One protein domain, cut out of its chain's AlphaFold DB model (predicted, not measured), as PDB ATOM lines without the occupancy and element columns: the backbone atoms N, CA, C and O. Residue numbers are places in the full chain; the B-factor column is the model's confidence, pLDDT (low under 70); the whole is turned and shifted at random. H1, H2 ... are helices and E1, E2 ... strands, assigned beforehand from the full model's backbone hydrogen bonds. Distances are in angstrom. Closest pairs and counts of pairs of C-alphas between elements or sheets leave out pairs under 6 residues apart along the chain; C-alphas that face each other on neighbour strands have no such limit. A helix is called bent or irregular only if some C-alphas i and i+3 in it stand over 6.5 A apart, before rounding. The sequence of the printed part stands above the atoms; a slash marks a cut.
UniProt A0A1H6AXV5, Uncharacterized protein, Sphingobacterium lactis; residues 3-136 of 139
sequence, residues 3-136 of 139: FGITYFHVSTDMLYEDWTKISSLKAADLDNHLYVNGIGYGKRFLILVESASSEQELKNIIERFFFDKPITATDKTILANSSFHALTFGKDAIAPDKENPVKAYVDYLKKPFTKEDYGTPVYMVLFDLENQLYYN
ATOM      1  N   PHE A   3       4.228 -20.039  -1.944       82.44
ATOM      2  CA  PHE A   3       4.461 -19.391  -0.662       82.44
ATOM      3  C   PHE A   3       3.162 -18.793  -0.145       82.44
ATOM      4  O   PHE A   3       2.513 -18.011  -0.839       82.44
ATOM      5  N   GLY A   4       2.816 -19.108   1.103       81.81
ATOM      6  CA  GLY A   4       1.594 -18.633   1.732       81.81
ATOM      7  C   GLY A   4       1.759 -18.370   3.224       81.81
ATOM      8  O   GLY A   4       2.414 -19.132   3.931       81.81
ATOM      9  N   ILE A   5       1.137 -17.293   3.697       82.50
ATOM     10  CA  ILE A   5       0.907 -17.014   5.112       82.50
ATOM     11  C   ILE A   5      -0.594 -16.833   5.295       82.50
ATOM     12  O   ILE A   5      -1.191 -15.926   4.712       82.50
ATOM     13  N   THR A   6      -1.183 -17.676   6.134       86.06
ATOM     14  CA  THR A   6      -2.574 -17.552   6.572       86.06
ATOM     15  C   THR A   6      -2.602 -16.785   7.884       86.06
ATOM     16  O   THR A   6      -1.969 -17.205   8.851       86.06
ATOM     17  N   TYR A   7      -3.324 -15.667   7.931       86.12
ATOM     18  CA  TYR A   7      -3.439 -14.851   9.142       86.12
ATOM     19  C   TYR A   7      -4.639 -15.248   9.992       86.12
ATOM     20  O   TYR A   7      -4.541 -15.292  11.215       86.12
ATOM     21  N   PHE A   8      -5.769 -15.542   9.352       86.75
ATOM     22  CA  PHE A   8      -6.961 -16.024  10.034       86.75
ATOM     23  C   PHE A   8      -7.800 -16.904   9.110       86.75
ATOM     24  O   PHE A   8      -7.659 -16.881   7.886       86.75
ATOM     25  N   HIS A   9      -8.675 -17.686   9.727       88.62
ATOM     26  CA  HIS A   9      -9.597 -18.585   9.055       88.62
ATOM     27  C   HIS A   9     -11.007 -18.298   9.557       88.62
ATOM     28  O   HIS A   9     -11.215 -18.143  10.760       88.62
ATOM     29  N   VAL A  10     -11.960 -18.225   8.637       88.50
ATOM     30  CA  VAL A  10     -13.383 -18.156   8.968       88.50
ATOM     31  C   VAL A  10     -14.003 -19.463   8.524       88.50
ATOM     32  O   VAL A  10     -13.910 -19.806   7.348       88.50
ATOM     33  N   SER A  11     -14.617 -20.183   9.458       89.62
ATOM     34  CA  SER A  11     -15.333 -21.424   9.186       89.62
ATOM     35  C   SER A  11     -16.788 -21.327   9.596       89.62
ATOM     36  O   SER A  11     -17.126 -20.651  10.569       89.62
ATOM     37  N   THR A  12     -17.634 -22.045   8.873       84.50
ATOM     38  CA  THR A  12     -18.984 -22.376   9.307       84.50
ATOM     39  C   THR A  12     -18.969 -23.726  10.009       84.50
ATOM     40  O   THR A  12     -18.082 -24.555   9.784       84.50
ATOM     41  N   ASP A  13     -19.981 -23.977  10.829       82.56
ATOM     42  CA  ASP A  13     -20.224 -25.329  11.316       82.56
ATOM     43  C   ASP A  13     -20.556 -26.256  10.135       82.56
ATOM     44  O   ASP A  13     -21.040 -25.809   9.085       82.56
ATOM     45  N   MET A  14     -20.252 -27.547  10.288       76.06
ATOM     46  CA  MET A  14     -20.661 -28.556   9.311       76.06
ATOM     47  C   MET A  14     -22.184 -28.644   9.262       76.06
ATOM     48  O   MET A  14     -22.876 -28.404  10.256       76.06
ATOM     49  N   LEU A  15     -22.717 -29.021   8.105       72.06
ATOM     50  CA  LEU A  15     -24.148 -29.242   7.968       72.06
ATOM     51  C   LEU A  15     -24.542 -30.503   8.751       72.06
ATOM     52  O   LEU A  15     -24.149 -31.618   8.406       72.06
ATOM     53  N   TYR A  16     -25.317 -30.306   9.819       66.19
ATOM     54  CA  TYR A  16     -25.923 -31.382  10.615       66.19
ATOM     55  C   TYR A  16     -27.367 -31.688  10.199       66.19
ATOM     56  O   TYR A  16     -27.930 -32.703  10.611       66.19
ATOM     57  N   GLU A  17     -27.991 -30.804   9.418       68.06
ATOM     58  CA  GLU A  17     -29.350 -31.003   8.930       68.06
ATOM     59  C   GLU A  17     -29.383 -31.919   7.706       68.06
ATOM     60  O   GLU A  17     -28.494 -31.908   6.856       68.06
ATOM     61  N   ASP A  18     -30.464 -32.691   7.614       67.69
ATOM     62  CA  ASP A  18     -30.783 -33.521   6.461       67.69
ATOM     63  C   ASP A  18     -31.077 -32.623   5.247       67.69
ATOM     64  O   ASP A  18     -32.207 -32.176   5.028       67.69
ATOM     65  N   TRP A  19     -30.031 -32.333   4.474       63.31
ATOM     66  CA  TRP A  19     -30.050 -31.495   3.273       63.31
ATOM     67  C   TRP A  19     -31.026 -32.015   2.212       63.31
ATOM     68  O   TRP A  19     -31.510 -31.234   1.389       63.31
ATOM     69  N   THR A  20     -31.431 -33.292   2.286       61.25
ATOM     70  CA  THR A  20     -32.497 -33.847   1.441       61.25
ATOM     71  C   THR A  20     -33.853 -33.192   1.717       61.25
ATOM     72  O   THR A  20     -34.794 -33.386   0.954       61.25
ATOM     73  N   LYS A  21     -34.009 -32.390   2.775       63.53
ATOM     74  CA  LYS A  21     -35.241 -31.638   3.067       63.53
ATOM     75  C   LYS A  21     -35.290 -30.272   2.385       63.53
ATOM     76  O   LYS A  21     -36.369 -29.683   2.302       63.53
ATOM     77  N   ILE A  22     -34.172 -29.798   1.836       67.75
ATOM     78  CA  ILE A  22     -34.107 -28.551   1.073       67.75
ATOM     79  C   ILE A  22     -34.592 -28.842  -0.352       67.75
ATOM     80  O   ILE A  22     -33.875 -29.377  -1.198       67.75
ATOM     81  N   SER A  23     -35.854 -28.511  -0.626       58.38
ATOM     82  CA  SER A  23     -36.537 -28.830  -1.888       58.38
ATOM     83  C   SER A  23     -35.854 -28.259  -3.137       58.38
ATOM     84  O   SER A  23     -35.978 -28.854  -4.204       58.38
ATOM     85  N   SER A  24     -35.099 -27.162  -3.011       63.19
ATOM     86  CA  SER A  24     -34.328 -26.560  -4.107       63.19
ATOM     87  C   SER A  24     -33.063 -27.337  -4.487       63.19
ATOM     88  O   SER A  24     -32.573 -27.153  -5.594       63.19
ATOM     89  N   LEU A  25     -32.547 -28.207  -3.610       61.72
ATOM     90  CA  LEU A  25     -31.369 -29.042  -3.886       61.72
ATOM     91  C   LEU A  25     -31.741 -30.399  -4.500       61.72
ATOM     92  O   LEU A  25     -30.939 -30.988  -5.208       61.72
ATOM     93  N   LYS A  26     -32.987 -30.866  -4.322       57.31
ATOM     94  CA  LYS A  26     -33.485 -32.133  -4.899       57.31
ATOM     95  C   LYS A  26     -33.495 -32.180  -6.430       57.31
ATOM     96  O   LYS A  26     -33.574 -33.264  -6.998       57.31
ATOM     97  N   ALA A  27     -33.509 -31.020  -7.083       55.88
ATOM     98  CA  ALA A  27     -33.549 -30.906  -8.540       55.88
ATOM     99  C   ALA A  27     -32.151 -30.810  -9.174       55.88
ATOM    100  O   ALA A  27     -32.043 -30.779 -10.398       55.88
ATOM    101  N   ALA A  28     -31.104 -30.729  -8.356       57.22
ATOM    102  CA  ALA A  28     -29.735 -30.546  -8.794       57.22
ATOM    103  C   ALA A  28     -28.932 -31.825  -8.506       57.22
ATOM    104  O   ALA A  28     -29.209 -32.533  -7.544       57.22
ATOM    105  N   ASP A  29     -27.976 -32.147  -9.373       60.34
ATOM    106  CA  ASP A  29     -27.139 -33.347  -9.276       60.34
ATOM    107  C   ASP A  29     -26.283 -33.317  -7.998       60.34
ATOM    108  O   ASP A  29     -25.287 -32.596  -7.923       60.34
ATOM    109  N   LEU A  30     -26.732 -34.015  -6.952       58.81
ATOM    110  CA  LEU A  30     -26.221 -33.909  -5.578       58.81
ATOM    111  C   LEU A  30     -24.739 -34.282  -5.462       58.81
ATOM    112  O   LEU A  30     -24.029 -33.661  -4.672       58.81
ATOM    113  N   ASP A  31     -24.265 -35.180  -6.327       60.50
ATOM    114  CA  ASP A  31     -22.864 -35.614  -6.414       60.50
ATOM    115  C   ASP A  31     -21.916 -34.483  -6.871       60.50
ATOM    116  O   ASP A  31     -20.697 -34.604  -6.780       60.50
ATOM    117  N   ASN A  32     -22.467 -33.357  -7.340       66.75
ATOM    118  CA  ASN A  32     -21.727 -32.191  -7.823       66.75
ATOM    119  C   ASN A  32     -21.851 -30.948  -6.917       66.75
ATOM    120  O   ASN A  32     -21.437 -29.854  -7.315       66.75
ATOM    121  N   HIS A  33     -22.411 -31.074  -5.708       73.94
ATOM    122  CA  HIS A  33     -22.598 -29.934  -4.803       73.94
ATOM    123  C   HIS A  33     -21.516 -29.871  -3.733       73.94
ATOM    124  O   HIS A  33     -21.495 -30.661  -2.794       73.94
ATOM    125  N   LEU A  34     -20.667 -28.852  -3.846       80.44
ATOM    126  CA  LEU A  34     -19.718 -28.470  -2.811       80.44
ATOM    127  C   LEU A  34     -20.204 -27.207  -2.105       80.44
ATOM    128  O   LEU A  34     -20.652 -26.257  -2.752       80.44
ATOM    129  N   TYR A  35     -20.062 -27.166  -0.786       81.19
ATOM    130  CA  TYR A  35     -20.239 -25.955   0.001       81.19
ATOM    131  C   TYR A  35     -18.912 -25.504   0.608       81.19
ATOM    132  O   TYR A  35     -18.029 -26.304   0.922       81.19
ATOM    133  N   VAL A  36     -18.762 -24.189   0.764       86.06
ATOM    134  CA  VAL A  36     -17.596 -23.596   1.420       86.06
ATOM    135  C   VAL A  36     -17.784 -23.721   2.926       86.06
ATOM    136  O   VAL A  36     -18.610 -23.018   3.502       86.06
ATOM    137  N   ASN A  37     -17.019 -24.606   3.561       88.31
ATOM    138  CA  ASN A  37     -16.980 -24.714   5.019       88.31
ATOM    139  C   ASN A  37     -16.003 -23.708   5.631       88.31
ATOM    140  O   ASN A  37     -16.208 -23.249   6.749       88.31
ATOM    141  N   GLY A  38     -14.939 -23.359   4.908       88.69
ATOM    142  CA  GLY A  38     -13.883 -22.511   5.437       88.69
ATOM    143  C   GLY A  38     -13.213 -21.655   4.379       88.69
ATOM    144  O   GLY A  38     -13.057 -22.065   3.229       88.69
ATOM    145  N   ILE A  39     -12.791 -20.462   4.780       88.62
ATOM    146  CA  ILE A  39     -11.987 -19.560   3.960       88.62
ATOM    147  C   ILE A  39     -10.793 -19.097   4.788       88.62
ATOM    148  O   ILE A  39     -10.947 -18.531   5.874       88.62
ATOM    149  N   GLY A  40      -9.593 -19.340   4.264       87.56
ATOM    150  CA  GLY A  40      -8.354 -18.803   4.812       87.56
ATOM    151  C   GLY A  40      -8.028 -17.456   4.185       87.56
ATOM    152  O   GLY A  40      -8.027 -17.329   2.960       87.56
ATOM    153  N   TYR A  41      -7.712 -16.470   5.019       85.44
ATOM    154  CA  TYR A  41      -7.343 -15.119   4.601       85.44
ATOM    155  C   TYR A  41      -5.877 -14.854   4.917       85.44
ATOM    156  O   TYR A  41      -5.369 -15.235   5.978       85.44
ATOM    157  N   GLY A  42      -5.173 -14.233   3.975       83.44
ATOM    158  CA  GLY A  42      -3.722 -14.256   4.014       83.44
ATOM    159  C   GLY A  42      -3.027 -13.557   2.860       83.44
ATOM    160  O   GLY A  42      -3.620 -12.813   2.085       83.44
ATOM    161  N   LYS A  43      -1.740 -13.870   2.731       83.00
ATOM    162  CA  LYS A  43      -0.917 -13.556   1.561       83.00
ATOM    163  C   LYS A  43      -0.469 -14.860   0.935       83.00
ATOM    164  O   LYS A  43       0.090 -15.700   1.631       83.00
ATOM    165  N   ARG A  44      -0.669 -15.017  -0.369       83.81
ATOM    166  CA  ARG A  44      -0.131 -16.150  -1.122       83.81
ATOM    167  C   ARG A  44       0.390 -15.678  -2.464       83.81
ATOM    168  O   ARG A  44      -0.200 -14.790  -3.084       83.81
ATOM    169  N   PHE A  45       1.478 -16.279  -2.914       82.62
ATOM    170  CA  PHE A  45       1.907 -16.178  -4.295       82.62
ATOM    171  C   PHE A  45       2.594 -17.454  -4.758       82.62
ATOM    172  O   PHE A  45       3.203 -18.186  -3.979       82.62
ATOM    173  N   LEU A  46       2.544 -17.663  -6.063       85.81
ATOM    174  CA  LEU A  46       3.252 -18.720  -6.760       85.81
ATOM    175  C   LEU A  46       4.341 -18.078  -7.614       85.81
ATOM    176  O   LEU A  46       4.036 -17.202  -8.415       85.81
ATOM    177  N   ILE A  47       5.592 -18.512  -7.459       84.25
ATOM    178  CA  ILE A  47       6.689 -18.155  -8.368       84.25
ATOM    179  C   ILE A  47       7.019 -19.371  -9.230       84.25
ATOM    180  O   ILE A  47       7.430 -20.418  -8.717       84.25
ATOM    181  N   LEU A  48       6.869 -19.217 -10.538       87.50
ATOM    182  CA  LEU A  48       7.428 -20.102 -11.546       87.50
ATOM    183  C   LEU A  48       8.820 -19.593 -11.923       87.50
ATOM    184  O   LEU A  48       8.998 -18.407 -12.206       87.50
ATOM    185  N   VAL A  49       9.798 -20.494 -11.895       88.38
ATOM    186  CA  VAL A  49      11.185 -20.189 -12.249       88.38
ATOM    187  C   VAL A  49      11.618 -21.136 -13.347       88.38
ATOM    188  O   VAL A  49      11.594 -22.349 -13.155       88.38
ATOM    189  N   GLU A  50      12.030 -20.574 -14.475       90.88
ATOM    190  CA  GLU A  50      12.684 -21.316 -15.546       90.88
ATOM    191  C   GLU A  50      14.182 -21.035 -15.463       90.88
ATOM    192  O   GLU A  50      14.613 -19.884 -15.525       90.88
ATOM    193  N   SER A  51      14.981 -22.080 -15.260       91.25
ATOM    194  CA  SER A  51      16.419 -21.957 -15.033       91.25
ATOM    195  C   SER A  51      17.154 -23.209 -15.493       91.25
ATOM    196  O   SER A  51      16.590 -24.302 -15.493       91.25
ATOM    197  N   ALA A  52      18.435 -23.052 -15.830       92.94
ATOM    198  CA  ALA A  52      19.355 -24.174 -16.003       92.94
ATOM    199  C   ALA A  52      19.872 -24.732 -14.661       92.94
ATOM    200  O   ALA A  52      20.457 -25.815 -14.634       92.94
ATOM    201  N   SER A  53      19.685 -24.000 -13.559       93.62
ATOM    202  CA  SER A  53      20.057 -24.440 -12.214       93.62
ATOM    203  C   SER A  53      19.070 -25.454 -11.645       93.62
ATOM    204  O   SER A  53      17.894 -25.493 -12.005       93.62
ATOM    205  N   SER A  54      19.550 -26.264 -10.705       92.31
ATOM    206  CA  SER A  54      18.727 -27.242 -10.001       92.31
ATOM    207  C   SER A  54      17.707 -26.578  -9.069       92.31
ATOM    208  O   SER A  54      17.917 -25.483  -8.542       92.31
ATOM    209  N   GLU A  55      16.615 -27.292  -8.785       88.94
ATOM    210  CA  GLU A  55      15.603 -26.853  -7.817       88.94
ATOM    211  C   GLU A  55      16.217 -26.551  -6.440       88.94
ATOM    212  O   GLU A  55      15.841 -25.576  -5.790       88.94
ATOM    213  N   GLN A  56      17.193 -27.354  -5.998       91.00
ATOM    214  CA  GLN A  56      17.846 -27.159  -4.704       91.00
ATOM    215  C   GLN A  56      18.667 -25.865  -4.659       91.00
ATOM    216  O   GLN A  56      18.647 -25.164  -3.647       91.00
ATOM    217  N   GLU A  57      19.371 -25.516  -5.738       92.50
ATOM    218  CA  GLU A  57      20.102 -24.246  -5.825       92.50
ATOM    219  C   GLU A  57      19.143 -23.057  -5.753       92.50
ATOM    220  O   GLU A  57      19.372 -22.127  -4.978       92.50
ATOM    221  N   LEU A  58      18.026 -23.121  -6.481       90.44
ATOM    222  CA  LEU A  58      16.994 -22.085  -6.449       90.44
ATOM    223  C   LEU A  58      16.372 -21.937  -5.053       90.44
ATOM    224  O   LEU A  58      16.227 -20.813  -4.565       90.44
ATOM    225  N   LYS A  59      16.071 -23.052  -4.371       89.06
ATOM    226  CA  LYS A  59      15.587 -23.043  -2.979       89.06
ATOM    227  C   LYS A  59      16.590 -22.386  -2.038       89.06
ATOM    228  O   LYS A  59      16.209 -21.500  -1.278       89.06
ATOM    229  N   ASN A  60      17.870 -22.745  -2.138       90.94
ATOM    230  CA  ASN A  60      18.924 -22.163  -1.306       90.94
ATOM    231  C   ASN A  60      19.043 -20.642  -1.511       90.94
ATOM    232  O   ASN A  60      19.232 -19.900  -0.545       90.94
ATOM    233  N   ILE A  61      18.923 -20.163  -2.754       90.19
ATOM    234  CA  ILE A  61      18.933 -18.726  -3.067       90.19
ATOM    235  C   ILE A  61      17.731 -18.031  -2.418       90.19
ATOM    236  O   ILE A  61      17.883 -16.986  -1.785       90.19
ATOM    237  N   ILE A  62      16.541 -18.618  -2.527       86.69
ATOM    238  CA  ILE A  62      15.318 -18.058  -1.940       86.69
ATOM    239  C   ILE A  62      15.391 -18.023  -0.413       86.69
ATOM    240  O   ILE A  62      15.066 -16.999   0.188       86.69
ATOM    241  N   GLU A  63      15.877 -19.085   0.227       87.81
ATOM    242  CA  GLU A  63      16.097 -19.110   1.674       87.81
ATOM    243  C   GLU A  63      17.025 -17.983   2.134       87.81
ATOM    244  O   GLU A  63      16.797 -17.385   3.187       87.81
ATOM    245  N   ARG A  64      18.056 -17.639   1.348       90.50
ATOM    246  CA  ARG A  64      18.924 -16.501   1.679       90.50
ATOM    247  C   ARG A  64      18.141 -15.193   1.734       90.50
ATOM    248  O   ARG A  64      18.327 -14.450   2.692       90.50
ATOM    249  N   PHE A  65      17.225 -14.945   0.796       85.88
ATOM    250  CA  PHE A  65      16.332 -13.782   0.865       85.88
ATOM    251  C   PHE A  65      15.398 -13.840   2.083       85.88
ATOM    252  O   PHE A  65      15.234 -12.841   2.786       85.88
ATOM    253  N   PHE A  66      14.803 -14.999   2.378       82.19
ATOM    254  CA  PHE A  66      13.907 -15.145   3.533       82.19
ATOM    255  C   PHE A  66      14.603 -14.886   4.866       82.19
ATOM    256  O   PHE A  66      14.014 -14.259   5.743       82.19
ATOM    257  N   PHE A  67      15.854 -15.305   5.012       87.88
ATOM    258  CA  PHE A  67      16.613 -15.150   6.253       87.88
ATOM    259  C   PHE A  67      17.572 -13.952   6.247       87.88
ATOM    260  O   PHE A  67      18.455 -13.894   7.100       87.88
ATOM    261  N   ASP A  68      17.432 -13.030   5.287       86.81
ATOM    262  CA  ASP A  68      18.287 -11.841   5.131       86.81
ATOM    263  C   ASP A  68      19.793 -12.182   5.126       86.81
ATOM    264  O   ASP A  68      20.643 -11.433   5.610       86.81
ATOM    265  N   LYS A  69      20.135 -13.352   4.571       90.12
ATOM    266  CA  LYS A  69      21.515 -13.810   4.408       90.12
ATOM    267  C   LYS A  69      22.135 -13.152   3.169       90.12
ATOM    268  O   LYS A  69      21.432 -12.900   2.189       90.12
ATOM    269  N   PRO A  70      23.464 -12.948   3.149       89.44
ATOM    270  CA  PRO A  70      24.147 -12.423   1.974       89.44
ATOM    271  C   PRO A  70      23.902 -13.270   0.716       89.44
ATOM    272  O   PRO A  70      24.047 -14.501   0.737       89.44
ATOM    273  N   ILE A  71      23.577 -12.577  -0.379       89.69
ATOM    274  CA  ILE A  71      23.482 -13.128  -1.736       89.69
ATOM    275  C   ILE A  71      24.882 -13.142  -2.350       89.69
ATOM    276  O   ILE A  71      25.568 -12.116  -2.399       89.69
ATOM    277  N   THR A  72      25.319 -14.312  -2.801       90.94
ATOM    278  CA  THR A  72      26.643 -14.517  -3.395       90.94
ATOM    279  C   THR A  72      26.686 -14.066  -4.859       90.94
ATOM    280  O   THR A  72      25.655 -13.842  -5.492       90.94
ATOM    281  N   ALA A  73      27.886 -13.941  -5.434       90.94
ATOM    282  CA  ALA A  73      28.031 -13.666  -6.866       90.94
ATOM    283  C   ALA A  73      27.424 -14.787  -7.731       90.94
ATOM    284  O   ALA A  73      26.790 -14.503  -8.742       90.94
ATOM    285  N   THR A  74      27.561 -16.044  -7.300       91.19
ATOM    286  CA  THR A  74      26.950 -17.203  -7.964       91.19
ATOM    287  C   THR A  74      25.429 -17.101  -7.963       91.19
ATOM    288  O   THR A  74      24.816 -17.271  -9.012       91.19
ATOM    289  N   ASP A  75      24.828 -16.737  -6.826       91.19
ATOM    290  CA  ASP A  75      23.376 -16.559  -6.717       91.19
ATOM    291  C   ASP A  75      22.882 -15.498  -7.713       91.19
ATOM    292  O   ASP A  75      21.919 -15.729  -8.438       91.19
ATOM    293  N   LYS A  76      23.584 -14.358  -7.817       89.06
ATOM    294  CA  LYS A  76      23.250 -13.298  -8.784       89.06
ATOM    295  C   LYS A  76      23.317 -13.788 -10.228       89.06
ATOM    296  O   LYS A  76      22.429 -13.472 -11.011       89.06
ATOM    297  N   THR A  77      24.338 -14.567 -10.576       89.88
ATOM    298  CA  THR A  77      24.470 -15.149 -11.919       89.88
ATOM    299  C   THR A  77      23.331 -16.115 -12.227       89.88
ATOM    300  O   THR A  77      22.796 -16.087 -13.332       89.88
ATOM    301  N   ILE A  78      22.927 -16.946 -11.263       90.94
ATOM    302  CA  ILE A  78      21.793 -17.863 -11.430       90.94
ATOM    303  C   ILE A  78      20.503 -17.068 -11.652       90.94
ATOM    304  O   ILE A  78      19.788 -17.321 -12.621       90.94
ATOM    305  N   LEU A  79      20.232 -16.066 -10.812       89.06
ATOM    306  CA  LEU A  79      19.051 -15.210 -10.945       89.06
ATOM    307  C   LEU A  79      19.032 -14.458 -12.285       89.06
ATOM    308  O   LEU A  79      17.995 -14.412 -12.934       89.06
ATOM    309  N   ALA A  80      20.169 -13.919 -12.736       87.56
ATOM    310  CA  ALA A  80      20.262 -13.180 -13.996       87.56
ATOM    311  C   ALA A  80      20.023 -14.051 -15.243       87.56
ATOM    312  O   ALA A  80      19.611 -13.531 -16.277       87.56
ATOM    313  N   ASN A  81      20.276 -15.360 -15.150       90.00
ATOM    314  CA  ASN A  81      20.060 -16.322 -16.236       90.00
ATOM    315  C   ASN A  81      18.749 -17.111 -16.096       90.00
ATOM    316  O   ASN A  81      18.551 -18.091 -16.810       90.00
ATOM    317  N   SER A  82      17.872 -16.721 -15.168       89.69
ATOM    318  CA  SER A  82      16.594 -17.393 -14.932       89.69
ATOM    319  C   SER A  82      15.424 -16.473 -15.278       89.69
ATOM    320  O   SER A  82      15.482 -15.265 -15.044       89.69
ATOM    321  N   SER A  83      14.336 -17.049 -15.786       88.31
ATOM    322  CA  SER A  83      13.068 -16.341 -15.984       88.31
ATOM    323  C   SER A  83      12.169 -16.543 -14.771       88.31
ATOM    324  O   SER A  83      12.026 -17.661 -14.277       88.31
ATOM    325  N   PHE A  84      11.542 -15.465 -14.300       84.38
ATOM    326  CA  PHE A  84      10.648 -15.484 -13.143       84.38
ATOM    327  C   PHE A  84       9.264 -14.994 -13.544       84.38
ATOM    328  O   PHE A  84       9.110 -13.872 -14.025       84.38
ATOM    329  N   HIS A  85       8.253 -15.807 -13.262       84.19
ATOM    330  CA  HIS A  85       6.852 -15.421 -13.359       84.19
ATOM    331  C   HIS A  85       6.213 -15.585 -11.992       84.19
ATOM    332  O   HIS A  85       6.404 -16.611 -11.347       84.19
ATOM    333  N   ALA A  86       5.454 -14.590 -11.544       79.69
ATOM    334  CA  ALA A  86       4.759 -14.682 -10.274       79.69
ATOM    335  C   ALA A  86       3.268 -14.418 -10.423       79.69
ATOM    336  O   ALA A  86       2.842 -13.563 -11.200       79.69
ATOM    337  N   LEU A  87       2.497 -15.146  -9.628       81.25
ATOM    338  CA  LEU A  87       1.061 -14.996  -9.487       81.25
ATOM    339  C   LEU A  87       0.773 -14.654  -8.034       81.25
ATOM    340  O   LEU A  87       1.085 -15.439  -7.143       81.25
ATOM    341  N   THR A  88       0.202 -13.480  -7.791       79.56
ATOM    342  CA  THR A  88      -0.246 -13.044  -6.467       79.56
ATOM    343  C   THR A  88      -1.730 -13.326  -6.315       79.56
ATOM    344  O   THR A  88      -2.529 -12.968  -7.178       79.56
ATOM    345  N   PHE A  89      -2.119 -13.957  -5.211       76.62
ATOM    346  CA  PHE A  89      -3.522 -14.261  -4.955       76.62
ATOM    347  C   PHE A  89      -4.182 -13.100  -4.199       76.62
ATOM    348  O   PHE A  89      -3.686 -12.667  -3.159       76.62
ATOM    349  N   GLY A  90      -5.283 -12.592  -4.763       66.75
ATOM    350  CA  GLY A  90      -6.202 -11.605  -4.180       66.75
ATOM    351  C   GLY A  90      -5.645 -10.212  -3.850       66.75
ATOM    352  O   GLY A  90      -6.276  -9.486  -3.084       66.75
ATOM    353  N   LYS A  91      -4.507  -9.823  -4.436       68.75
ATOM    354  CA  LYS A  91      -4.003  -8.438  -4.499       68.75
ATOM    355  C   LYS A  91      -3.391  -8.144  -5.870       68.75
ATOM    356  O   LYS A  91      -3.074  -9.075  -6.614       68.75
ATOM    357  N   ASP A  92      -3.211  -6.853  -6.159       65.81
ATOM    358  CA  ASP A  92      -2.547  -6.358  -7.369       65.81
ATOM    359  C   ASP A  92      -1.172  -7.002  -7.577       65.81
ATOM    360  O   ASP A  92      -0.468  -7.346  -6.620       65.81
ATOM    361  N   ALA A  93      -0.790  -7.141  -8.846       69.75
ATOM    362  CA  ALA A  93       0.480  -7.731  -9.236       69.75
ATOM    363  C   ALA A  93       1.660  -7.006  -8.565       69.75
ATOM    364  O   ALA A  93       1.811  -5.786  -8.665       69.75
ATOM    365  N   ILE A  94       2.529  -7.771  -7.902       76.44
ATOM    366  CA  ILE A  94       3.792  -7.254  -7.369       76.44
ATOM    367  C   ILE A  94       4.753  -7.064  -8.540       76.44
ATOM    368  O   ILE A  94       5.056  -8.012  -9.263       76.44
ATOM    369  N   ALA A  95       5.260  -5.845  -8.714       74.88
ATOM    370  CA  ALA A  95       6.313  -5.586  -9.684       74.88
ATOM    371  C   ALA A  95       7.635  -6.208  -9.187       74.88
ATOM    372  O   ALA A  95       8.077  -5.873  -8.081       74.88
ATOM    373  N   PRO A  96       8.277  -7.101  -9.961       71.44
ATOM    374  CA  PRO A  96       9.563  -7.664  -9.581       71.44
ATOM    375  C   PRO A  96      10.656  -6.591  -9.592       71.44
ATOM    376  O   PRO A  96      10.659  -5.677 -10.421       71.44
ATOM    377  N   ASP A  97      11.618  -6.735  -8.685       75.62
ATOM    378  CA  ASP A  97      12.848  -5.949  -8.707       75.62
ATOM    379  C   ASP A  97      13.760  -6.455  -9.839       75.62
ATOM    380  O   ASP A  97      13.924  -7.663 -10.019       75.62
ATOM    381  N   LYS A  98      14.333  -5.536 -10.624       70.94
ATOM    382  CA  LYS A  98      15.141  -5.887 -11.804       70.94
ATOM    383  C   LYS A  98      16.464  -6.569 -11.452       70.94
ATOM    384  O   LYS A  98      16.970  -7.335 -12.263       70.94
ATOM    385  N   GLU A  99      17.033  -6.272 -10.290       72.00
ATOM    386  CA  GLU A  99      18.304  -6.844  -9.842       72.00
ATOM    387  C   GLU A  99      18.089  -8.110  -9.010       72.00
ATOM    388  O   GLU A  99      18.927  -9.010  -9.016       72.00
ATOM    389  N   ASN A 100      16.966  -8.192  -8.292       77.75
ATOM    390  CA  ASN A 100      16.630  -9.295  -7.402       77.75
ATOM    391  C   ASN A 100      15.154  -9.692  -7.571       77.75
ATOM    392  O   ASN A 100      14.333  -9.372  -6.704       77.75
ATOM    393  N   PRO A 101      14.800 -10.442  -8.628       77.81
ATOM    394  CA  PRO A 101      13.406 -10.719  -8.986       77.81
ATOM    395  C   PRO A 101      12.616 -11.402  -7.865       77.81
ATOM    396  O   PRO A 101      11.413 -11.212  -7.759       77.81
ATOM    397  N   VAL A 102      13.290 -12.138  -6.980       80.69
ATOM    398  CA  VAL A 102      12.689 -12.827  -5.827       80.69
ATOM    399  C   VAL A 102      12.433 -11.889  -4.635       80.69
ATOM    400  O   VAL A 102      11.493 -12.107  -3.868       80.69
ATOM    401  N   LYS A 103      13.243 -10.836  -4.461       83.81
ATOM    402  CA  LYS A 103      13.258 -10.018  -3.237       83.81
ATOM    403  C   LYS A 103      11.919  -9.331  -2.984       83.81
ATOM    404  O   LYS A 103      11.428  -9.369  -1.862       83.81
ATOM    405  N   ALA A 104      11.312  -8.755  -4.021       81.81
ATOM    406  CA  ALA A 104      10.036  -8.049  -3.905       81.81
ATOM    407  C   ALA A 104       8.917  -8.948  -3.343       81.81
ATOM    408  O   ALA A 104       8.106  -8.505  -2.528       81.81
ATOM    409  N   TYR A 105       8.909 -10.226  -3.728       81.94
ATOM    410  CA  TYR A 105       7.940 -11.208  -3.243       81.94
ATOM    411  C   TYR A 105       8.231 -11.636  -1.799       81.94
ATOM    412  O   TYR A 105       7.321 -11.708  -0.976       81.94
ATOM    413  N   VAL A 106       9.500 -11.854  -1.444       82.69
ATOM    414  CA  VAL A 106       9.882 -12.165  -0.055       82.69
ATOM    415  C   VAL A 106       9.553 -11.000   0.881       82.69
ATOM    416  O   VAL A 106       8.948 -11.206   1.934       82.69
ATOM    417  N   ASP A 107       9.876  -9.771   0.479       83.88
ATOM    418  CA  ASP A 107       9.534  -8.559   1.224       83.88
ATOM    419  C   ASP A 107       8.017  -8.450   1.425       83.88
ATOM    420  O   ASP A 107       7.556  -8.072   2.502       83.88
ATOM    421  N   TYR A 108       7.223  -8.814   0.415       81.31
ATOM    422  CA  TYR A 108       5.766  -8.827   0.518       81.31
ATOM    423  C   TYR A 108       5.242  -9.777   1.607       81.31
ATOM    424  O   TYR A 108       4.338  -9.382   2.348       81.31
ATOM    425  N   LEU A 109       5.822 -10.974   1.771       80.06
ATOM    426  CA  LEU A 109       5.450 -11.888   2.869       80.06
ATOM    427  C   LEU A 109       5.862 -11.346   4.229       80.06
ATOM    428  O   LEU A 109       5.127 -11.501   5.201       80.06
ATOM    429  N   LYS A 110       7.034 -10.709   4.297       81.12
ATOM    430  CA  LYS A 110       7.564 -10.132   5.536       81.12
ATOM    431  C   LYS A 110       6.814  -8.878   5.981       81.12
ATOM    432  O   LYS A 110       6.898  -8.516   7.154       81.12
ATOM    433  N   LYS A 111       6.097  -8.194   5.079       83.00
ATOM    434  CA  LYS A 111       5.304  -7.013   5.443       83.00
ATOM    435  C   LYS A 111       4.297  -7.378   6.540       83.00
ATOM    436  O   LYS A 111       3.567  -8.361   6.367       83.00
ATOM    437  N   PRO A 112       4.200  -6.566   7.610       83.69
ATOM    438  CA  PRO A 112       3.185  -6.745   8.636       83.69
ATOM    439  C   PRO A 112       1.790  -6.871   8.031       83.69
ATOM    440  O   PRO A 112       1.496  -6.294   6.982       83.69
ATOM    441  N   PHE A 113       0.948  -7.642   8.703       77.81
ATOM    442  CA  PHE A 113      -0.456  -7.769   8.355       77.81
ATOM    443  C   PHE A 113      -1.181  -6.441   8.601       77.81
ATOM    444  O   PHE A 113      -1.087  -5.879   9.696       77.81
ATOM    445  N   THR A 114      -1.884  -5.931   7.588       80.44
ATOM    446  CA  THR A 114      -2.669  -4.689   7.682       80.44
ATOM    447  C   THR A 114      -4.146  -4.931   7.384       80.44
ATOM    448  O   THR A 114      -4.542  -6.009   6.947       80.44
ATOM    449  N   LYS A 115      -5.000  -3.923   7.614       79.44
ATOM    450  CA  LYS A 115      -6.452  -4.031   7.382       79.44
ATOM    451  C   LYS A 115      -6.799  -4.371   5.930       79.44
ATOM    452  O   LYS A 115      -7.761  -5.083   5.672       79.44
ATOM    453  N   GLU A 116      -5.979  -3.919   4.993       74.12
ATOM    454  CA  GLU A 116      -6.112  -4.169   3.559       74.12
ATOM    455  C   GLU A 116      -5.797  -5.626   3.182       74.12
ATOM    456  O   GLU A 116      -6.103  -6.042   2.071       74.12
ATOM    457  N   ASP A 117      -5.174  -6.400   4.076       68.31
ATOM    458  CA  ASP A 117      -4.927  -7.835   3.896       68.31
ATOM    459  C   ASP A 117      -6.112  -8.701   4.392       68.31
ATOM    460  O   ASP A 117      -6.153  -9.897   4.108       68.31
ATOM    461  N   TYR A 118      -7.096  -8.137   5.113       68.06
ATOM    462  CA  TYR A 118      -8.252  -8.895   5.632       68.06
ATOM    463  C   TYR A 118      -9.217  -9.366   4.533       68.06
ATOM    464  O   TYR A 118      -9.984 -10.296   4.758       68.06
ATOM    465  N   GLY A 119      -9.216  -8.724   3.363       67.75
ATOM    466  CA  GLY A 119     -10.180  -8.998   2.290       67.75
ATOM    467  C   GLY A 119      -9.752 -10.071   1.288       67.75
ATOM    468  O   GLY A 119     -10.499 -10.348   0.354       67.75
ATOM    469  N   THR A 120      -8.562 -10.652   1.441       77.62
ATOM    470  CA  THR A 120      -7.941 -11.485   0.407       77.62
ATOM    471  C   THR A 120      -7.988 -12.970   0.792       77.62
ATOM    472  O   THR A 120      -7.162 -13.414   1.597       77.62
ATOM    473  N   PRO A 121      -8.932 -13.762   0.242       82.38
ATOM    474  CA  PRO A 121      -8.931 -15.206   0.437       82.38
ATOM    475  C   PRO A 121      -7.740 -15.838  -0.298       82.38
ATOM    476  O   PRO A 121      -7.458 -15.509  -1.450       82.38
ATOM    477  N   VAL A 122      -7.043 -16.759   0.369       83.12
ATOM    478  CA  VAL A 122      -5.847 -17.449  -0.159       83.12
ATOM    479  C   VAL A 122      -6.027 -18.955  -0.335       83.12
ATOM    480  O   VAL A 122      -5.255 -19.587  -1.063       83.12
ATOM    481  N   TYR A 123      -7.037 -19.535   0.312       83.69
ATOM    482  CA  TYR A 123      -7.540 -20.879   0.035       83.69
ATOM    483  C   TYR A 123      -8.972 -21.023   0.560       83.69
ATOM    484  O   TYR A 123      -9.424 -20.245   1.406       83.69
ATOM    485  N   MET A 124      -9.670 -22.044   0.068       87.19
ATOM    486  CA  MET A 124     -10.995 -22.438   0.539       87.19
ATOM    487  C   MET A 124     -10.984 -23.906   0.943       87.19
ATOM    488  O   MET A 124     -10.277 -24.719   0.346       87.19
ATOM    489  N   VAL A 125     -11.790 -24.225   1.946       87.19
ATOM    490  CA  VAL A 125     -12.081 -25.580   2.394       87.19
ATOM    491  C   VAL A 125     -13.494 -25.901   1.936       87.19
ATOM    492  O   VAL A 125     -14.445 -25.216   2.324       87.19
ATOM    493  N   LEU A 126     -13.617 -26.905   1.075       86.44
ATOM    494  CA  LEU A 126     -14.883 -27.314   0.488       86.44
ATOM    495  C   LEU A 126     -15.294 -28.660   1.065       86.44
ATOM    496  O   LEU A 126     -14.446 -29.512   1.307       86.44
ATOM    497  N   PHE A 127     -16.586 -28.852   1.268       83.94
ATOM    498  CA  PHE A 127     -17.155 -30.140   1.635       83.94
ATOM    499  C   PHE A 127     -18.290 -30.471   0.680       83.94
ATOM    500  O   PHE A 127     -18.973 -29.561   0.206       83.94
ATOM    501  N   ASP A 128     -18.495 -31.750   0.396       82.19
ATOM    502  CA  ASP A 128     -19.753 -32.188  -0.201       82.19
ATOM    503  C   ASP A 128     -20.872 -32.224   0.852       82.19
ATOM    504  O   ASP A 128     -20.657 -32.013   2.048       82.19
ATOM    505  N   LEU A 129     -22.093 -32.508   0.407       78.88
ATOM    506  CA  LEU A 129     -23.251 -32.611   1.294       78.88
ATOM    507  C   LEU A 129     -23.183 -33.816   2.257       78.88
ATOM    508  O   LEU A 129     -23.899 -33.838   3.257       78.88
ATOM    509  N   GLU A 130     -22.309 -34.796   2.014       78.69
ATOM    510  CA  GLU A 130     -22.033 -35.914   2.926       78.69
ATOM    511  C   GLU A 130     -20.944 -35.588   3.963       78.69
ATOM    512  O   GLU A 130     -20.574 -36.441   4.774       78.69
ATOM    513  N   ASN A 131     -20.462 -34.341   3.989       76.31
ATOM    514  CA  ASN A 131     -19.350 -33.879   4.813       76.31
ATOM    515  C   ASN A 131     -18.015 -34.583   4.501       76.31
ATOM    516  O   ASN A 131     -17.139 -34.671   5.369       76.31
ATOM    517  N   GLN A 132     -17.804 -35.019   3.259       82.69
ATOM    518  CA  GLN A 132     -16.476 -35.381   2.776       82.69
ATOM    519  C   GLN A 132     -15.700 -34.124   2.393       82.69
ATOM    520  O   GLN A 132     -16.216 -33.204   1.760       82.69
ATOM    521  N   LEU A 133     -14.435 -34.083   2.803       80.56
ATOM    522  CA  LEU A 133     -13.565 -32.933   2.620       80.56
ATOM    523  C   LEU A 133     -12.935 -32.924   1.223       80.56
ATOM    524  O   LEU A 133     -12.224 -33.852   0.840       80.56
ATOM    525  N   TYR A 134     -13.098 -31.805   0.527       76.00
ATOM    526  CA  TYR A 134     -12.457 -31.492  -0.740       76.00
ATOM    527  C   TYR A 134     -11.444 -30.367  -0.532       76.00
ATOM    528  O   TYR A 134     -11.785 -29.192  -0.356       76.00
ATOM    529  N   TYR A 135     -10.162 -30.719  -0.583       61.75
ATOM    530  CA  TYR A 135      -9.109 -29.718  -0.687       61.75
ATOM    531  C   TYR A 135      -9.054 -29.207  -2.118       61.75
ATOM    532  O   TYR A 135      -8.700 -29.944  -3.038       61.75
ATOM    533  N   ASN A 136      -9.346 -27.921  -2.300       56.00
ATOM    534  CA  ASN A 136      -8.931 -27.241  -3.514       56.00
ATOM    535  C   ASN A 136      -7.439 -26.905  -3.371       56.00
ATOM    536  O   ASN A 136      -7.059 -25.787  -3.015       56.00
TER     537      ASN A 136
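AT A GLANCE: This is residues 3 to 136 of the 139 residues of an uncharacterized protein of Sphingobacterium lactis (UniProt A0A1H6AXV5). A long, twisted sheet is built along one long bent strand, E2, with E1 along one side of it and E3 and E4 on the other side, beside different parts of its length; short E5 is beside E4. H1 and H2 lie at one end of the length, the loop of residues 12 to 33 makes the other end, and H3 packs over E2. The printed part has 134 residues with three named helices and five named strands; along the chain E1 and E2 come first, then H1 and H2, then E3, then H3, and last E4 and E5; the class is mixed, helices and strands, and the branched sheet has four neighbour pairs, E1 and E2, E2 and E3, E2 and E4, and E4 and E5, each antiparallel. The whole is loose, with a radius of gyration of the C-alphas of 20.6 A, and only just elongated, spanning 66 by 34 by 22 A.

HOW THE PARTS SIT: E2, residues 34 to 50, bends by 103 degrees at residue 37, and its pairing is staggered. E1, residues 3 to 11, forms a hairpin with E2; N 5 and O 43 are 2.8 A apart, within hydrogen-bond range. On the other side of E2, E3, residues 83 to 89, is antiparallel to it, with N 48 and O 85 at 2.8 A. E4, residues 121 to 128, is on that same side, antiparallel to E2, with N 35 and O 127 at 2.8 A. E5, residues 133 to 135, forms a hairpin with E4; N 134 and O 126 are 2.8 A apart. H3, residues 103 to 110, is on the sheet at a height of 9.6 A, over E2 and along the strands, at 20 degrees to E2 on the local plane; their closest C-alphas, of Lys 43 and Leu 109, are 6.7 A apart. H1, residues 55 to 66, is not on the sheet; with residues 65 to 66 alone it only just touches H3, with 3 pairs of C-alphas within 8 A, the closest being Phe 66 and Val 106 at 6.2 A. H2, residues 73 to 80, is not on the sheet and is close to H1 but not clearly touching, about perpendicular at 76 degrees, with the C-alphas of Ile 61 and Asp 75 closest at 6.1 A. In H1, H2 and H3 every O i to N i+4 pair is within hydrogen-bond range.

IN THESE COORDINATES: E2 measures 35.5 A from C-alpha 34 at (-19.718, -28.470, -2.811) to C-alpha 50 at (12.684, -21.316, -15.546). E1 measures 22.2 A and bends by 68 degrees at residue 7; E4 measures 20.1 A, E3 20.0 A and H1 16.4 A. E5 ends with C-alpha 135 at (-9.109, -29.718, -0.687).

THE WHOLE: The C-alphas of Lys 21 and Ala 73 are the two farthest apart, at 66.5 A. The printed part has no cut; the long links are E1 to E2, with 22 residues, and E3 to H3, with 13. Mean pLDDT of the printed part is 80.2, and residues 16 to 32, 90 to 93, 117 to 119 and 135 to 136 are under 70.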